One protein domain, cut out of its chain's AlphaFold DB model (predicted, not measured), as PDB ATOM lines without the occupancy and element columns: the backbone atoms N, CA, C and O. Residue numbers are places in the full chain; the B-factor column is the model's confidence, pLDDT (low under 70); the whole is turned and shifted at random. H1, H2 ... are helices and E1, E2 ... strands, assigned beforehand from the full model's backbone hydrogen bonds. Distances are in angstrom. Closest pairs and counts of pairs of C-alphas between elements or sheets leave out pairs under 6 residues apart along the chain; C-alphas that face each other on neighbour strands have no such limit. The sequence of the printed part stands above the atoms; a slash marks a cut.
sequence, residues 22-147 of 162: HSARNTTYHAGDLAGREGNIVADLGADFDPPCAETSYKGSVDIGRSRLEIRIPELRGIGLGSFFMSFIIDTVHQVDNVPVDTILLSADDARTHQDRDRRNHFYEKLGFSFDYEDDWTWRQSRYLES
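Overview. This is residues 22 to 147 of the 162 residues of an uncharacterized protein of Burkholderia sp. D7 (UniProt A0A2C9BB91). There is little regular structure: two short hairpins, E1 with E2 and E3 with E4, follow end to end as a narrow strip, with helix H1 over one side. H2 and loops sit off to one side. The 126 printed residues, 40 in named elements, are mixed, ordered E1 E2 E3 E4 H1 H2, with two antiparallel two-strand sheets. The whole is only just compact, close to loose, radius of gyration of the C-alphas 16.2 A, spanning 54 by 37 by 20 A.

Along the chain. Find C-alpha 25 at (2.852, 17.663, -8.366), where E1, residues 25 to 28, begins. Then come E2, 41 to 45, E3, 48 to 50, E4, 61 to 63, and H1, 81 to 93, 18.6 A long. H2, 114 to 125, 16.2 A long, ends at C-alpha 125, (-9.645, -0.699, -2.386).

Arrangement. In the first hairpin look at N 25 and O 45, 2.8 A; in the second, N 63 and O 48, 2.8 A. E2 runs on into E3 at 12 degrees. The closest C-alphas of E2 and H1, Leu 45 and Phe 85, are 7.5 A apart. O i to N i+4 pairs are within hydrogen-bond range throughout H2, and 8 of 9 in H1.

Size, cuts and confidence. The printed part has no cut; E1 to E2, E4 to H1 and H1 to H2 are long links. Of the printed residues, 50 have a pLDDT under 70, the model's own confidence, among them residues 22 to 46.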
ATOM      1  N   HIS A  22       3.801  19.480   2.698       57.78
ATOM      2  CA  HIS A  22       2.943  19.353   1.530       57.78
ATOM      3  C   HIS A  22       3.788  18.998   0.305       57.78
ATOM      4  O   HIS A  22       4.774  19.676  -0.004       57.78
ATOM      5  N   SER A  23       3.399  17.954  -0.422       54.03
ATOM      6  CA  SER A  23       4.030  17.596  -1.695       54.03
ATOM      7  C   SER A  23       3.004  17.582  -2.820       54.03
ATOM      8  O   SER A  23       2.398  16.544  -3.068       54.03
ATOM      9  N   ALA A  24       2.874  18.698  -3.544       53.12
ATOM     10  CA  ALA A  24       2.086  18.775  -4.773       53.12
ATOM     11  C   ALA A  24       2.918  18.510  -6.036       53.12
ATOM     12  O   ALA A  24       4.050  18.987  -6.174       53.12
ATOM     13  N   ARG A  25       2.337  17.789  -6.998       54.09
ATOM     14  CA  ARG A  25       2.852  17.663  -8.366       54.09
ATOM     15  C   ARG A  25       1.745  17.925  -9.377       54.09
ATOM     16  O   ARG A  25       0.785  17.167  -9.462       54.09
ATOM     17  N   ASN A  26       1.968  18.926 -10.222       52.12
ATOM     18  CA  ASN A  26       1.105  19.223 -11.358       52.12
ATOM     19  C   ASN A  26       1.701  18.606 -12.619       52.12
ATOM     20  O   ASN A  26       2.894  18.758 -12.882       52.12
ATOM     21  N   THR A  27       0.871  17.927 -13.411       53.78
ATOM     22  CA  THR A  27       1.259  17.483 -14.757       53.78
ATOM     23  C   THR A  27       0.480  18.287 -15.789       53.78
ATOM     24  O   THR A  27      -0.752  18.242 -15.825       53.78
ATOM     25  N   THR A  28       1.208  19.041 -16.611       53.03
ATOM     26  CA  THR A  28       0.673  19.866 -17.695       53.03
ATOM     27  C   THR A  28       0.845  19.168 -19.033       53.03
ATOM     28  O   THR A  28       1.861  18.527 -19.303       53.03
ATOM     29  N   TYR A  29      -0.167  19.288 -19.885       49.12
ATOM     30  CA  TYR A  29      -0.114  18.754 -21.237       49.12
ATOM     31  C   TYR A  29       0.781  19.615 -22.143       49.12
ATOM     32  O   TYR A  29       0.525  20.813 -22.285       49.12
ATOM     33  N   HIS A  30       1.786  19.001 -22.777       44.19
ATOM     34  CA  HIS A  30       2.669  19.636 -23.759       44.19
ATOM     35  C   HIS A  30       2.596  18.878 -25.097       44.19
ATOM     36  O   HIS A  30       3.183  17.808 -25.218       44.19
ATOM     37  N   ALA A  31       1.880  19.465 -26.068       40.41
ATOM     38  CA  ALA A  31       1.693  19.053 -27.472       40.41
ATOM     39  C   ALA A  31       1.074  17.654 -27.767       40.41
ATOM     40  O   ALA A  31       1.518  16.630 -27.254       40.41
ATOM     41  N   GLY A  32       0.089  17.602 -28.684       48.44
ATOM     42  CA  GLY A  32      -0.467  16.368 -29.277       48.44
ATOM     43  C   GLY A  32      -2.000  16.342 -29.489       48.44
ATOM     44  O   GLY A  32      -2.702  17.295 -29.163       48.44
ATOM     45  N   ASP A  33      -2.486  15.217 -30.032       49.44
ATOM     46  CA  ASP A  33      -3.833  14.933 -30.581       49.44
ATOM     47  C   ASP A  33      -4.901  14.563 -29.523       49.44
ATOM     48  O   ASP A  33      -5.665  13.609 -29.662       49.44
ATOM     49  N   LEU A  34      -4.925  15.287 -28.406       47.88
ATOM     50  CA  LEU A  34      -6.029  15.233 -27.445       47.88
ATOM     51  C   LEU A  34      -6.792  16.548 -27.557       47.88
ATOM     52  O   LEU A  34      -6.176  17.603 -27.653       47.88
ATOM     53  N   ALA A  35      -8.125  16.521 -27.492       50.81
ATOM     54  CA  ALA A  35      -8.985  17.704 -27.641       50.81
ATOM     55  C   ALA A  35      -8.792  18.804 -26.556       50.81
ATOM     56  O   ALA A  35      -9.602  19.725 -26.439       50.81
ATOM     57  N   GLY A  36      -7.739  18.717 -25.737       52.06
ATOM     58  CA  GLY A  36      -7.341  19.705 -24.743       52.06
ATOM     59  C   GLY A  36      -6.416  20.781 -25.318       52.06
ATOM     60  O   GLY A  36      -5.581  20.525 -26.179       52.06
ATOM     61  N   ARG A  37      -6.534  22.007 -24.800       52.97
ATOM     62  CA  ARG A  37      -5.570  23.077 -25.087       52.97
ATOM     63  C   ARG A  37      -4.259  22.798 -24.349       52.97
ATOM     64  O   ARG A  37      -4.269  22.315 -23.215       52.97
ATOM     65  N   GLU A  38      -3.143  23.121 -24.992       52.38
ATOM     66  CA  GLU A  38      -1.824  23.151 -24.358       52.38
ATOM     67  C   GLU A  38      -1.871  23.964 -23.051       52.38
ATOM     68  O   GLU A  38      -2.538  24.999 -22.982       52.38
ATOM     69  N   GLY A  39      -1.210  23.471 -21.999       52.75
ATOM     70  CA  GLY A  39      -1.213  24.106 -20.674       52.75
ATOM     71  C   GLY A  39      -2.349  23.676 -19.735       52.75
ATOM     72  O   GLY A  39      -2.358  24.084 -18.574       52.75
ATOM     73  N   ASN A  40      -3.277  22.819 -20.171       60.25
ATOM     74  CA  ASN A  40      -4.280  22.241 -19.275       60.25
ATOM     75  C   ASN A  40      -3.632  21.339 -18.203       60.25
ATOM     76  O   ASN A  40      -2.795  20.486 -18.515       60.25
ATOM     77  N   ILE A  41      -4.065  21.497 -16.944       59.66
ATOM     78  CA  ILE A  41      -3.721  20.585 -15.842       59.66
ATOM     79  C   ILE A  41      -4.451  19.260 -16.074       59.66
ATOM     80  O   ILE A  41      -5.682  19.219 -16.136       59.66
ATOM     81  N   VAL A  42      -3.680  18.183 -16.219       62.53
ATOM     82  CA  VAL A  42      -4.190  16.827 -16.475       62.53
ATOM     83  C   VAL A  42      -4.490  16.089 -15.170       62.53
ATOM     84  O   VAL A  42      -5.390  15.252 -15.134       62.53
ATOM     85  N   ALA A  43      -3.743  16.407 -14.113       62.91
ATOM     86  CA  ALA A  43      -3.948  15.924 -12.754       62.91
ATOM     87  C   ALA A  43      -3.293  16.885 -11.747       62.91
ATOM     88  O   ALA A  43      -2.223  17.435 -12.031       62.91
ATOM     89  N   ASP A  44      -3.936  17.044 -10.591       61.81
ATOM     90  CA  ASP A  44      -3.427  17.744  -9.409       61.81
ATOM     91  C   ASP A  44      -3.366  16.741  -8.249       61.81
ATOM     92  O   ASP A  44      -4.335  16.027  -7.976       61.81
ATOM     93  N   LEU A  45      -2.186  16.613  -7.649       66.75
ATOM     94  CA  LEU A  45      -1.844  15.550  -6.712       66.75
ATOM     95  C   LEU A  45      -1.001  16.107  -5.578       66.75
ATOM     96  O   LEU A  45       0.162  16.432  -5.797       66.75
ATOM     97  N   GLY A  46      -1.567  16.154  -4.380       64.44
ATOM     98  CA  GLY A  46      -0.886  16.420  -3.119       64.44
ATOM     99  C   GLY A  46      -0.751  15.180  -2.225       64.44
ATOM    100  O   GLY A  46      -1.350  14.127  -2.453       64.44
ATOM    101  N   ALA A  47       0.006  15.319  -1.158       72.94
ATOM    102  CA  ALA A  47      -0.283  14.635   0.090       72.94
ATOM    103  C   ALA A  47       0.156  15.571   1.208       72.94
ATOM    104  O   ALA A  47       1.179  16.255   1.058       72.94
ATOM    105  N   ASP A  48      -0.621  15.602   2.281       80.38
ATOM    106  CA  ASP A  48      -0.282  16.341   3.486       80.38
ATOM    107  C   ASP A  48       0.168  15.342   4.539       80.38
ATOM    108  O   ASP A  48      -0.501  14.342   4.779       80.38
ATOM    109  N   PHE A  49       1.327  15.588   5.135       82.50
ATOM    110  CA  PHE A  49       1.809  14.809   6.265       82.50
ATOM    111  C   PHE A  49       1.904  15.709   7.488       82.50
ATOM    112  O   PHE A  49       2.634  16.707   7.462       82.50
ATOM    113  N   ASP A  50       1.205  15.292   8.538       85.00
ATOM    114  CA  ASP A  50       1.258  15.875   9.866       85.00
ATOM    115  C   ASP A  50       1.994  14.899  10.801       85.00
ATOM    116  O   ASP A  50       1.527  13.778  11.033       85.00
ATOM    117  N   PRO A  51       3.170  15.273  11.333       83.44
ATOM    118  CA  PRO A  51       3.957  14.378  12.168       83.44
ATOM    119  C   PRO A  51       3.290  14.119  13.529       83.44
ATOM    120  O   PRO A  51       2.544  14.966  14.034       83.44
ATOM    121  N   PRO A  52       3.591  12.979  14.179       84.62
ATOM    122  CA  PRO A  52       3.190  12.742  15.562       84.62
ATOM    123  C   PRO A  52       3.747  13.826  16.488       84.62
ATOM    124  O   PRO A  52       4.908  14.223  16.380       84.62
ATOM    125  N   CYS A  53       2.928  14.279  17.439       82.88
ATOM    126  CA  CYS A  53       3.337  15.280  18.418       82.88
ATOM    127  C   CYS A  53       3.622  14.598  19.758       82.88
ATOM    128  O   CYS A  53       2.695  14.172  20.444       82.88
ATOM    129  N   ALA A  54       4.902  14.519  20.136       79.62
ATOM    130  CA  ALA A  54       5.366  13.804  21.332       79.62
ATOM    131  C   ALA A  54       4.770  14.329  22.654       79.62
ATOM    132  O   ALA A  54       4.713  13.596  23.637       79.62
ATOM    133  N   GLU A  55       4.328  15.587  22.677       81.06
ATOM    134  CA  GLU A  55       3.750  16.243  23.857       81.06
ATOM    135  C   GLU A  55       2.246  15.976  24.014       81.06
ATOM    136  O   GLU A  55       1.645  16.320  25.031       81.06
ATOM    137  N   THR A  56       1.622  15.334  23.025       78.94
ATOM    138  CA  THR A  56       0.186  15.040  23.012       78.94
ATOM    139  C   THR A  56      -0.060  13.562  22.703       78.94
ATOM    140  O   THR A  56       0.844  12.816  22.342       78.94
ATOM    141  N   SER A  57      -1.310  13.110  22.806       83.88
ATOM    142  CA  SER A  57      -1.711  11.779  22.327       83.88
ATOM    143  C   SER A  57      -1.922  11.715  20.806       83.88
ATOM    144  O   SER A  57      -2.335  10.672  20.291       83.88
ATOM    145  N   TYR A  58      -1.667  12.810  20.078       83.69
ATOM    146  CA  TYR A  58      -1.837  12.873  18.631       83.69
ATOM    147  C   TYR A  58      -0.737  12.085  17.916       83.69
ATOM    148  O   TYR A  58       0.452  12.392  18.008       83.69
ATOM    149  N   LYS A  59      -1.160  11.066  17.165       86.12
ATOM    150  CA  LYS A  59      -0.278  10.122  16.471       86.12
ATOM    151  C   LYS A  59       0.222  10.616  15.107       86.12
ATOM    152  O   LYS A  59       0.896   9.850  14.429       86.12
ATOM    153  N   GLY A  60      -0.091  11.851  14.714       88.75
ATOM    154  CA  GLY A  60       0.128  12.323  13.348       88.75
ATOM    155  C   GLY A  60      -0.966  11.839  12.401       88.75
ATOM    156  O   GLY A  60      -1.856  11.083  12.806       88.75
ATOM    157  N   SER A  61      -0.894  12.265  11.148       89.94
ATOM    158  CA  SER A  61      -1.708  11.716  10.070       89.94
ATOM    159  C   SER A  61      -1.104  11.975   8.693       89.94
ATOM    160  O   SER A  61      -0.177  12.769   8.520       89.94
ATOM    161  N   VAL A  62      -1.622  11.262   7.695       88.25
ATOM    162  CA  VAL A  62      -1.332  11.536   6.290       88.25
ATOM    163  C   VAL A  62      -2.616  11.633   5.475       88.25
ATOM    164  O   VAL A  62      -3.400  10.688   5.423       88.25
ATOM    165  N   ASP A  63      -2.820  12.761   4.801       86.31
ATOM    166  CA  ASP A  63      -3.929  12.976   3.875       86.31
ATOM    167  C   ASP A  63      -3.458  12.741   2.441       86.31
ATOM    168  O   ASP A  63      -2.676  13.510   1.878       86.31
ATOM    169  N   ILE A  64      -3.953  11.662   1.835       79.94
ATOM    170  CA  ILE A  64      -3.738  11.344   0.415       79.94
ATOM    171  C   ILE A  64      -5.001  11.576  -0.432       79.94
ATOM    172  O   ILE A  64      -4.996  11.311  -1.634       79.94
ATOM    173  N   GLY A  65      -6.094  12.025   0.198       67.50
ATOM    174  CA  GLY A  65      -7.436  12.149  -0.371       67.50
ATOM    175  C   GLY A  65      -7.850  13.580  -0.723       67.50
ATOM    176  O   GLY A  65      -8.689  13.754  -1.611       67.50
ATOM    177  N   ARG A  66      -7.246  14.608  -0.104       61.91
ATOM    178  CA  ARG A  66      -7.401  16.026  -0.509       61.91
ATOM    179  C   ARG A  66      -6.944  16.307  -1.937       61.91
ATOM    180  O   ARG A  66      -7.344  17.291  -2.558       61.91
ATOM    181  N   SER A  67      -6.153  15.398  -2.471       51.28
ATOM    182  CA  SER A  67      -5.655  15.384  -3.833       51.28
ATOM    183  C   SER A  67      -6.740  14.902  -4.762       51.28
ATOM    184  O   SER A  67      -6.898  13.708  -5.024       51.28
ATOM    185  N   ARG A  68      -7.534  15.848  -5.254       55.44
ATOM    186  CA  ARG A  68      -8.528  15.560  -6.275       55.44
ATOM    187  C   ARG A  68      -7.805  15.117  -7.547       55.44
ATOM    188  O   ARG A  68      -7.436  15.942  -8.378       55.44
ATOM    189  N   LEU A  69      -7.658  13.804  -7.727       59.78
ATOM    190  CA  LEU A  69      -7.235  13.206  -8.989       59.78
ATOM    191  C   LEU A  69      -8.338  13.435 -10.036       59.78
ATOM    192  O   LEU A  69      -9.163  12.567 -10.326       59.78
ATOM    193  N   GLU A  70      -8.367  14.635 -10.598       60.50
ATOM    194  CA  GLU A  70      -9.306  15.012 -11.638       60.50
ATOM    195  C   GLU A  70      -8.642  14.845 -13.000       60.50
ATOM    196  O   GLU A  70      -8.020  15.762 -13.530       60.50
ATOM    197  N   ILE A  71      -8.812  13.668 -13.604       64.44
ATOM    198  CA  ILE A  71      -8.501  13.496 -15.023       64.44
ATOM    199  C   ILE A  71      -9.623  14.175 -15.817       64.44
ATOM    200  O   ILE A  71     -10.704  13.605 -16.038       64.44
ATOM    201  N   ARG A  72      -9.368  15.435 -16.189       63.12
ATOM    202  CA  ARG A  72     -10.311  16.327 -16.888       63.12
ATOM    203  C   ARG A  72     -10.515  15.982 -18.361       63.12
ATOM    204  O   ARG A  72     -11.489  16.434 -18.947       63.12
ATOM    205  N   ILE A  73      -9.626  15.175 -18.936       68.06
ATOM    206  CA  ILE A  73      -9.686  14.705 -20.324       68.06
ATOM    207  C   ILE A  73     -10.256  13.275 -20.307       68.06
ATOM    208  O   ILE A  73      -9.557  12.368 -19.845       68.06
ATOM    209  N   PRO A  74     -11.520  13.044 -20.721       68.00
ATOM    210  CA  PRO A  74     -12.160  11.728 -20.649       68.00
ATOM    211  C   PRO A  74     -11.366  10.601 -21.318       68.00
ATOM    212  O   PRO A  74     -11.335   9.490 -20.795       68.00
ATOM    213  N   GLU A  75     -10.675  10.902 -22.414       70.75
ATOM    214  CA  GLU A  75      -9.849   9.986 -23.208       70.75
ATOM    215  C   GLU A  75      -8.632   9.464 -22.429       70.75
ATOM    216  O   GLU A  75      -8.100   8.400 -22.733       70.75
ATOM    217  N   LEU A  76      -8.211  10.186 -21.386       69.75
ATOM    218  CA  LEU A  76      -7.120   9.795 -20.494       69.75
ATOM    219  C   LEU A  76      -7.603   9.010 -19.264       69.75
ATOM    220  O   LEU A  76      -6.812   8.674 -18.376       69.75
ATOM    221  N   ARG A  77      -8.902   8.712 -19.163       71.94
ATOM    222  CA  ARG A  77      -9.445   7.867 -18.092       71.94
ATOM    223  C   ARG A  77      -9.261   6.392 -18.445       71.94
ATOM    224  O   ARG A  77      -9.309   5.998 -19.600       71.94
ATOM    225  N   GLY A  78      -9.069   5.552 -17.430       73.12
ATOM    226  CA  GLY A  78      -8.972   4.097 -17.610       73.12
ATOM    227  C   GLY A  78      -7.617   3.576 -18.107       73.12
ATOM    228  O   GLY A  78      -7.382   2.379 -18.010       73.12
ATOM    229  N   ILE A  79      -6.690   4.445 -18.523       78.06
ATOM    230  CA  ILE A  79      -5.332   4.052 -18.962       78.06
ATOM    231  C   ILE A  79      -4.311   3.935 -17.811       78.06
ATOM    232  O   ILE A  79      -3.116   3.800 -18.042       78.06
ATOM    233  N   GLY A  80      -4.763   4.024 -16.556       78.62
ATOM    234  CA  GLY A  80      -3.910   3.825 -15.375       78.62
ATOM    235  C   GLY A  80      -3.174   5.062 -14.843       78.62
ATOM    236  O   GLY A  80      -2.401   4.918 -13.899       78.62
ATOM    237  N   LEU A  81      -3.434   6.275 -15.355       77.56
ATOM    238  CA  LEU A  81      -2.803   7.509 -14.846       77.56
ATOM    239  C   LEU A  81      -3.003   7.711 -13.338       77.56
ATOM    240  O   LEU A  81      -2.059   8.055 -12.636       77.56
ATOM    241  N   GLY A  82      -4.203   7.437 -12.818       78.50
ATOM    242  CA  GLY A  82      -4.465   7.524 -11.380       78.50
ATOM    243  C   GLY A  82      -3.574   6.610 -10.548       78.50
ATOM    244  O   GLY A  82      -2.989   7.042  -9.559       78.50
ATOM    245  N   SER A  83      -3.407   5.364 -10.991       83.12
ATOM    246  CA  SER A  83      -2.517   4.391 -10.356       83.12
ATOM    247  C   SER A  83      -1.052   4.818 -10.447       83.12
ATOM    248  O   SER A  83      -0.316   4.709  -9.470       83.12
ATOM    249  N   PHE A  84      -0.628   5.343 -11.599       81.06
ATOM    250  CA  PHE A  84       0.720   5.877 -11.778       81.06
ATOM    251  C   PHE A  84       1.003   7.001 -10.780       81.06
ATOM    252  O   PHE A  84       2.000   6.950 -10.062       81.06
ATOM    253  N   PHE A  85       0.105   7.977 -10.667       78.56
ATOM    254  CA  PHE A  85       0.304   9.098  -9.761       78.56
ATOM    255  C   PHE A  85       0.227   8.704  -8.281       78.56
ATOM    256  O   PHE A  85       1.105   9.095  -7.510       78.56
ATOM    257  N   MET A  86      -0.742   7.869  -7.894       83.12
ATOM    258  CA  MET A  86      -0.833   7.358  -6.521       83.12
ATOM    259  C   MET A  86       0.393   6.540  -6.120       83.12
ATOM    260  O   MET A  86       0.752   6.547  -4.947       83.12
ATOM    261  N   SER A  87       1.084   5.892  -7.067       85.81
ATOM    262  CA  SER A  87       2.331   5.190  -6.749       85.81
ATOM    263  C   SER A  87       3.406   6.130  -6.196       85.81
ATOM    264  O   SER A  87       4.077   5.765  -5.240       85.81
ATOM    265  N   PHE A  88       3.524   7.363  -6.705       80.69
ATOM    266  CA  PHE A  88       4.481   8.335  -6.162       80.69
ATOM    267  C   PHE A  88       4.070   8.858  -4.792       80.69
ATOM    268  O   PHE A  88       4.939   9.079  -3.949       80.69
ATOM    269  N   ILE A  89       2.768   9.073  -4.578       83.00
ATOM    270  CA  ILE A  89       2.250   9.502  -3.278       83.00
ATOM    271  C   ILE A  89       2.547   8.417  -2.247       83.00
ATOM    272  O   ILE A  89       3.251   8.688  -1.283       83.00
ATOM    273  N   ILE A  90       2.115   7.178  -2.489       87.62
ATOM    274  CA  ILE A  90       2.301   6.068  -1.548       87.62
ATOM    275  C   ILE A  90       3.792   5.782  -1.316       87.62
ATOM    276  O   ILE A  90       4.207   5.643  -0.170       87.62
ATOM    277  N   ASP A  91       4.627   5.802  -2.363       86.38
ATOM    278  CA  ASP A  91       6.084   5.665  -2.213       86.38
ATOM    279  C   ASP A  91       6.689   6.770  -1.326       86.38
ATOM    280  O   ASP A  91       7.689   6.532  -0.652       86.38
ATOM    281  N   THR A  92       6.118   7.980  -1.338       82.81
ATOM    282  CA  THR A  92       6.549   9.097  -0.478       82.81
ATOM    283  C   THR A  92       6.045   8.913   0.952       82.81
ATOM    284  O   THR A  92       6.799   9.121   1.897       82.81
ATOM    285  N   VAL A  93       4.797   8.473   1.115       86.38
ATOM    286  CA  VAL A  93       4.187   8.185   2.419       86.38
ATOM    287  C   VAL A  93       4.921   7.053   3.145       86.38
ATOM    288  O   VAL A  93       5.162   7.141   4.341       86.38
ATOM    289  N   HIS A  94       5.386   6.029   2.433       88.44
ATOM    290  CA  HIS A  94       6.188   4.953   3.027       88.44
ATOM    291  C   HIS A  94       7.600   5.380   3.471       88.44
ATOM    292  O   HIS A  94       8.307   4.584   4.085       88.44
ATOM    293  N   GLN A  95       8.040   6.603   3.153       86.06
ATOM    294  CA  GLN A  95       9.338   7.136   3.588       86.06
ATOM    295  C   GLN A  95       9.259   7.956   4.880       86.06
ATOM    296  O   GLN A  95      10.304   8.362   5.389       86.06
ATOM    297  N   VAL A  96       8.054   8.243   5.379       83.06
ATOM    298  CA  VAL A  96       7.843   8.964   6.640       83.06
ATOM    299  C   VAL A  96       7.430   7.999   7.752       83.06
ATOM    300  O   VAL A  96       7.257   6.801   7.519       83.06
ATOM    301  N   ASP A  97       7.310   8.515   8.976       86.81
ATOM    302  CA  ASP A  97       6.865   7.717  10.116       86.81
ATOM    303  C   ASP A  97       5.485   7.110   9.861       86.81
ATOM    304  O   ASP A  97       4.623   7.696   9.198       86.81
ATOM    305  N   ASN A  98       5.266   5.915  10.411       93.12
ATOM    306  CA  ASN A  98       3.967   5.285  10.293       93.12
ATOM    307  C   ASN A  98       2.932   6.026  11.141       93.12
ATOM    308  O   ASN A  98       2.995   5.984  12.373       93.12
ATOM    309  N   VAL A  99       1.938   6.584  10.466       91.94
ATOM    310  CA  VAL A  99       0.847   7.363  11.047       91.94
ATOM    311  C   VAL A  99      -0.489   6.895  10.464       91.94
ATOM    312  O   VAL A  99      -0.505   6.294   9.387       91.94
ATOM    313  N   PRO A 100      -1.618   7.176  11.127       94.06
ATOM    314  CA  PRO A 100      -2.935   6.982  10.534       94.06
ATOM    315  C   PRO A 100      -3.073   7.691   9.180       94.06
ATOM    316  O   PRO A 100      -2.653   8.837   9.022       94.06
ATOM    317  N   VAL A 101      -3.690   7.030   8.204       90.81
ATOM    318  CA  VAL A 101      -4.141   7.678   6.967       90.81
ATOM    319  C   VAL A 101      -5.474   8.361   7.241       90.81
ATOM    320  O   VAL A 101      -6.386   7.744   7.798       90.81
ATOM    321  N   ASP A 102      -5.595   9.625   6.842       88.31
ATOM    322  CA  ASP A 102      -6.838  10.369   6.983       88.31
ATOM    323  C   ASP A 102      -7.968   9.699   6.203       88.31
ATOM    324  O   ASP A 102      -7.794   9.107   5.133       88.31
ATOM    325  N   THR A 103      -9.164   9.801   6.771       84.38
ATOM    326  CA  THR A 103     -10.362   9.190   6.217       84.38
ATOM    327  C   THR A 103     -10.648   9.712   4.812       84.38
ATOM    328  O   THR A 103     -10.881  10.904   4.603       84.38
ATOM    329  N   ILE A 104     -10.736   8.801   3.844       80.62
ATOM    330  CA  ILE A 104     -11.145   9.148   2.487       80.62
ATOM    331  C   ILE A 104     -12.646   9.426   2.483       80.62
ATOM    332  O   ILE A 104     -13.465   8.535   2.712       80.62
ATOM    333  N   LEU A 105     -12.998  10.679   2.188       74.19
ATOM    334  CA  LEU A 105     -14.370  11.108   1.949       74.19
ATOM    335  C   LEU A 105     -14.655  11.115   0.446       74.19
ATOM    336  O   LEU A 105     -14.037  11.838  -0.340       74.19
ATOM    337  N   LEU A 106     -15.624  10.306   0.032       65.56
ATOM    338  CA  LEU A 106     -16.075  10.256  -1.354       65.56
ATOM    339  C   LEU A 106     -16.980  11.455  -1.637       65.56
ATOM    340  O   LEU A 106     -18.168  11.394  -1.343       65.56
ATOM    341  N   SER A 107     -16.436  12.532  -2.208       64.69
ATOM    342  CA  SER A 107     -17.242  13.696  -2.607       64.69
ATOM    343  C   SER A 107     -18.414  13.292  -3.522       64.69
ATOM    344  O   SER A 107     -18.159  12.645  -4.540       64.69
ATOM    345  N   ALA A 108     -19.668  13.696  -3.247       60.84
ATOM    346  CA  ALA A 108     -20.802  13.452  -4.159       60.84
ATOM    347  C   ALA A 108     -20.563  14.016  -5.540       60.84
ATOM    348  O   ALA A 108     -21.121  13.481  -6.493       60.84
ATOM    349  N   ASP A 109     -19.765  15.075  -5.668       62.94
ATOM    350  CA  ASP A 109     -19.493  15.650  -6.976       62.94
ATOM    351  C   ASP A 109     -18.757  14.679  -7.898       62.94
ATOM    352  O   ASP A 109     -19.012  14.675  -9.101       62.94
ATOM    353  N   ASP A 110     -17.922  13.805  -7.341       59.62
ATOM    354  CA  ASP A 110     -17.198  12.778  -8.093       59.62
ATOM    355  C   ASP A 110     -17.883  11.396  -8.010       59.62
ATOM    356  O   ASP A 110     -17.433  10.436  -8.631       59.62
ATOM    357  N   ALA A 111     -18.955  11.287  -7.224       68.38
ATOM    358  CA  ALA A 111     -19.697  10.068  -6.908       68.38
ATOM    359  C   ALA A 111     -21.190  10.223  -7.267       68.38
ATOM    360  O   ALA A 111     -22.078   9.758  -6.548       68.38
ATOM    361  N   ARG A 112     -21.481  10.927  -8.370       70.88
ATOM    362  CA  ARG A 112     -22.852  11.292  -8.777       70.88
ATOM    363  C   ARG A 112     -23.687  10.092  -9.196       70.88
ATOM    364  O   ARG A 112     -24.882  10.054  -8.916       70.88
ATOM    365  N   THR A 113     -23.062   9.118  -9.852       75.38
ATOM    366  CA  THR A 113     -23.712   7.885 -10.303       75.38
ATOM    367  C   THR A 113     -23.234   6.687  -9.485       75.38
ATOM    368  O   THR A 113     -22.157   6.716  -8.888       75.38
ATOM    369  N   HIS A 114     -24.022   5.612  -9.477       75.50
ATOM    370  CA  HIS A 114     -23.618   4.340  -8.869       75.50
ATOM    371  C   HIS A 114     -22.325   3.802  -9.499       75.50
ATOM    372  O   HIS A 114     -21.407   3.392  -8.801       75.50
ATOM    373  N   GLN A 115     -22.207   3.900 -10.824       78.94
ATOM    374  CA  GLN A 115     -21.024   3.453 -11.549       78.94
ATOM    375  C   GLN A 115     -19.767   4.264 -11.184       78.94
ATOM    376  O   GLN A 115     -18.680   3.699 -11.056       78.94
ATOM    377  N   ASP A 116     -19.895   5.582 -10.997       75.38
ATOM    378  CA  ASP A 116     -18.773   6.432 -10.584       75.38
ATOM    379  C   ASP A 116     -18.320   6.123  -9.154       75.38
ATOM    380  O   ASP A 116     -17.113   6.088  -8.890       75.38
ATOM    381  N   ARG A 117     -19.276   5.842  -8.256       76.62
ATOM    382  CA  ARG A 117     -19.010   5.375  -6.885       76.62
ATOM    383  C   ARG A 117     -18.222   4.079  -6.896       76.62
ATOM    384  O   ARG A 117     -17.129   4.048  -6.341       76.62
ATOM    385  N   ASP A 118     -18.726   3.056  -7.580       78.62
ATOM    386  CA  ASP A 118     -18.086   1.739  -7.627       78.62
ATOM    387  C   ASP A 118     -16.673   1.836  -8.193       78.62
ATOM    388  O   ASP A 118     -15.727   1.281  -7.637       78.62
ATOM    389  N   ARG A 119     -16.496   2.608  -9.272       77.88
ATOM    390  CA  ARG A 119     -15.180   2.807  -9.881       77.88
ATOM    391  C   ARG A 119     -14.203   3.485  -8.922       77.88
ATOM    392  O   ARG A 119     -13.032   3.107  -8.892       77.88
ATOM    393  N   ARG A 120     -14.656   4.493  -8.168       79.44
ATOM    394  CA  ARG A 120     -13.819   5.208  -7.195       79.44
ATOM    395  C   ARG A 120     -13.503   4.322  -5.988       79.44
ATOM    396  O   ARG A 120     -12.340   4.242  -5.611       79.44
ATOM    397  N   ASN A 121     -14.482   3.609  -5.442       80.44
ATOM    398  CA  ASN A 121     -14.284   2.685  -4.322       80.44
ATOM    399  C   ASN A 121     -13.295   1.590  -4.699       80.44
ATOM    400  O   ASN A 121     -12.272   1.433  -4.043       80.44
ATOM    401  N   HIS A 122     -13.520   0.944  -5.842       83.38
ATOM    402  CA  HIS A 122     -12.644  -0.102  -6.348       83.38
ATOM    403  C   HIS A 122     -11.221   0.397  -6.647       83.38
ATOM    404  O   HIS A 122     -10.261  -0.373  -6.614       83.38
ATOM    405  N   PHE A 123     -11.056   1.688  -6.949       84.44
ATOM    406  CA  PHE A 123      -9.735   2.297  -7.058       84.44
ATOM    407  C   PHE A 123      -9.030   2.372  -5.698       84.44
ATOM    408  O   PHE A 123      -7.903   1.899  -5.599       84.44
ATOM    409  N   TYR A 124      -9.683   2.910  -4.663       85.94
ATOM    410  CA  TYR A 124      -9.092   3.009  -3.322       85.94
ATOM    411  C   TYR A 124      -8.911   1.638  -2.653       85.94
ATOM    412  O   TYR A 124      -7.908   1.421  -1.981       85.94
ATOM    413  N   GLU A 125      -9.796   0.672  -2.894       87.81
ATOM    414  CA  GLU A 125      -9.645  -0.699  -2.386       87.81
ATOM    415  C   GLU A 125      -8.349  -1.365  -2.868       87.81
ATOM    416  O   GLU A 125      -7.680  -2.063  -2.108       87.81
ATOM    417  N   LYS A 126      -7.917  -1.084  -4.106       88.75
ATOM    418  CA  LYS A 126      -6.620  -1.559  -4.626       88.75
ATOM    419  C   LYS A 126      -5.417  -0.968  -3.893       88.75
ATOM    420  O   LYS A 126      -4.321  -1.501  -4.037       88.75
ATOM    421  N   LEU A 127      -5.615   0.121  -3.152       90.69
ATOM    422  CA  LEU A 127      -4.596   0.786  -2.343       90.69
ATOM    423  C   LEU A 127      -4.622   0.327  -0.879       90.69
ATOM    424  O   LEU A 127      -3.871   0.870  -0.078       90.69
ATOM    425  N   GLY A 128      -5.465  -0.648  -0.518       91.44
ATOM    426  CA  GLY A 128      -5.568  -1.187   0.842       91.44
ATOM    427  C   GLY A 128      -6.724  -0.625   1.673       91.44
ATOM    428  O   GLY A 128      -6.947  -1.084   2.790       91.44
ATOM    429  N   PHE A 129      -7.502   0.326   1.146       90.00
ATOM    430  CA  PHE A 129      -8.677   0.826   1.860       90.00
ATOM    431  C   PHE A 129      -9.804  -0.204   1.897       90.00
ATOM    432  O   PHE A 129     -10.006  -0.989   0.975       90.00
ATOM    433  N   SER A 130     -10.605  -0.131   2.954       88.44
ATOM    434  CA  SER A 130     -11.919  -0.763   3.014       88.44
ATOM    435  C   SER A 130     -12.949   0.278   3.427       88.44
ATOM    436  O   SER A 130     -12.626   1.246   4.115       88.44
ATOM    437  N   PHE A 131     -14.185   0.090   2.984       82.31
ATOM    438  CA  PHE A 131     -15.287   0.995   3.270       82.31
ATOM    439  C   PHE A 131     -16.375   0.222   4.008       82.31
ATOM    440  O   PHE A 131     -16.649  -0.937   3.693       82.31
ATOM    441  N   ASP A 132     -16.990   0.850   5.006       74.44
ATOM    442  CA  ASP A 132     -18.226   0.333   5.578       74.44
ATOM    443  C   ASP A 132     -19.330   0.552   4.559       74.44
ATOM    444  O   ASP A 132     -19.658   1.702   4.306       74.44
ATOM    445  N   TYR A 133     -19.888  -0.511   3.978       65.56
ATOM    446  CA  TYR A 133     -21.076  -0.467   3.127       65.56
ATOM    447  C   TYR A 133     -22.282  -0.891   3.972       65.56
ATOM    448  O   TYR A 133     -22.365  -2.035   4.397       65.56
ATOM    449  N   GLU A 134     -23.212   0.012   4.228       55.62
ATOM    450  CA  GLU A 134     -24.573  -0.335   4.629       55.62
ATOM    451  C   GLU A 134     -25.465   0.243   3.546       55.62
ATOM    452  O   GLU A 134     -25.229   1.349   3.024       55.62
ATOM    453  N   ASP A 135     -26.432  -0.580   3.191       54.94
ATOM    454  CA  ASP A 135     -27.490  -0.303   2.246       54.94
ATOM    455  C   ASP A 135     -28.071   1.080   2.570       54.94
ATOM    456  O   ASP A 135     -28.393   1.328   3.725       54.94
ATOM    457  N   ASP A 136     -28.039   1.980   1.573       54.72
ATOM    458  CA  ASP A 136     -28.564   3.371   1.530       54.72
ATOM    459  C   ASP A 136     -27.602   4.386   0.866       54.72
ATOM    460  O   ASP A 136     -27.857   5.591   0.831       54.72
ATOM    461  N   TRP A 137     -26.533   3.907   0.215       52.34
ATOM    462  CA  TRP A 137     -25.897   4.584  -0.933       52.34
ATOM    463  C   TRP A 137     -25.447   6.042  -0.712       52.34
ATOM    464  O   TRP A 137     -25.420   6.842  -1.655       52.34
ATOM    465  N   THR A 138     -25.053   6.394   0.510       45.69
ATOM    466  CA  THR A 138     -24.490   7.698   0.876       45.69
ATOM    467  C   THR A 138     -23.004   7.585   1.233       45.69
ATOM    468  O   THR A 138     -22.545   6.568   1.742       45.69
ATOM    469  N   TRP A 139     -22.258   8.633   0.872       54.00
ATOM    470  CA  TRP A 139     -20.880   8.999   1.220       54.00
ATOM    471  C   TRP A 139     -20.314   8.237   2.423       54.00
ATOM    472  O   TRP A 139     -20.590   8.582   3.570       54.00
ATOM    473  N   ARG A 140     -19.504   7.210   2.165       61.88
ATOM    474  CA  ARG A 140     -18.890   6.420   3.230       61.88
ATOM    475  C   ARG A 140     -17.434   6.793   3.428       61.88
ATOM    476  O   ARG A 140     -16.713   7.131   2.492       61.88
ATOM    477  N   GLN A 141     -17.075   6.774   4.700       74.56
ATOM    478  CA  GLN A 141     -15.742   6.986   5.220       74.56
ATOM    479  C   GLN A 141     -14.952   5.697   5.028       74.56
ATOM    480  O   GLN A 141     -15.484   4.604   5.245       74.56
ATOM    481  N   SER A 142     -13.698   5.801   4.600       83.25
ATOM    482  CA  SER A 142     -12.817   4.643   4.685       83.25
ATOM    483  C   SER A 142     -12.642   4.232   6.147       83.25
ATOM    484  O   SER A 142     -12.541   5.087   7.032       83.25
ATOM    485  N   ARG A 143     -12.551   2.926   6.400       87.81
ATOM    486  CA  ARG A 143     -12.109   2.415   7.698       87.81
ATOM    487  C   ARG A 143     -10.681   2.873   7.986       87.81
ATOM    488  O   ARG A 143      -9.943   3.271   7.083       87.81
ATOM    489  N   TYR A 144     -10.313   2.784   9.260       90.38
ATOM    490  CA  TYR A 144      -8.957   3.044   9.723       90.38
ATOM    491  C   TYR A 144      -7.924   2.263   8.902       90.38
ATOM    492  O   TYR A 144      -8.082   1.058   8.693       90.38
ATOM    493  N   LEU A 145      -6.870   2.956   8.477       92.75
ATOM    494  CA  LEU A 145      -5.740   2.393   7.751       92.75
ATOM    495  C   LEU A 145      -4.461   3.068   8.252       92.75
ATOM    496  O   LEU A 145      -4.414   4.290   8.378       92.75
ATOM    497  N   GLU A 146      -3.432   2.283   8.547       94.56
ATOM    498  CA  GLU A 146      -2.100   2.805   8.855       94.56
ATOM    499  C   GLU A 146      -1.349   3.107   7.558       94.56
ATOM    500  O   GLU A 146      -1.501   2.400   6.561       94.56
ATOM    501  N   SER A 147      -0.487   4.123   7.564       92.88
ATOM    502  CA  SER A 147       0.231   4.537   6.357       92.88
ATOM    503  C   SER A 147       1.135   3.444   5.784       92.88
ATOM    504  O   SER A 147       1.308   3.392   4.570       92.88
TER     505      SER A 147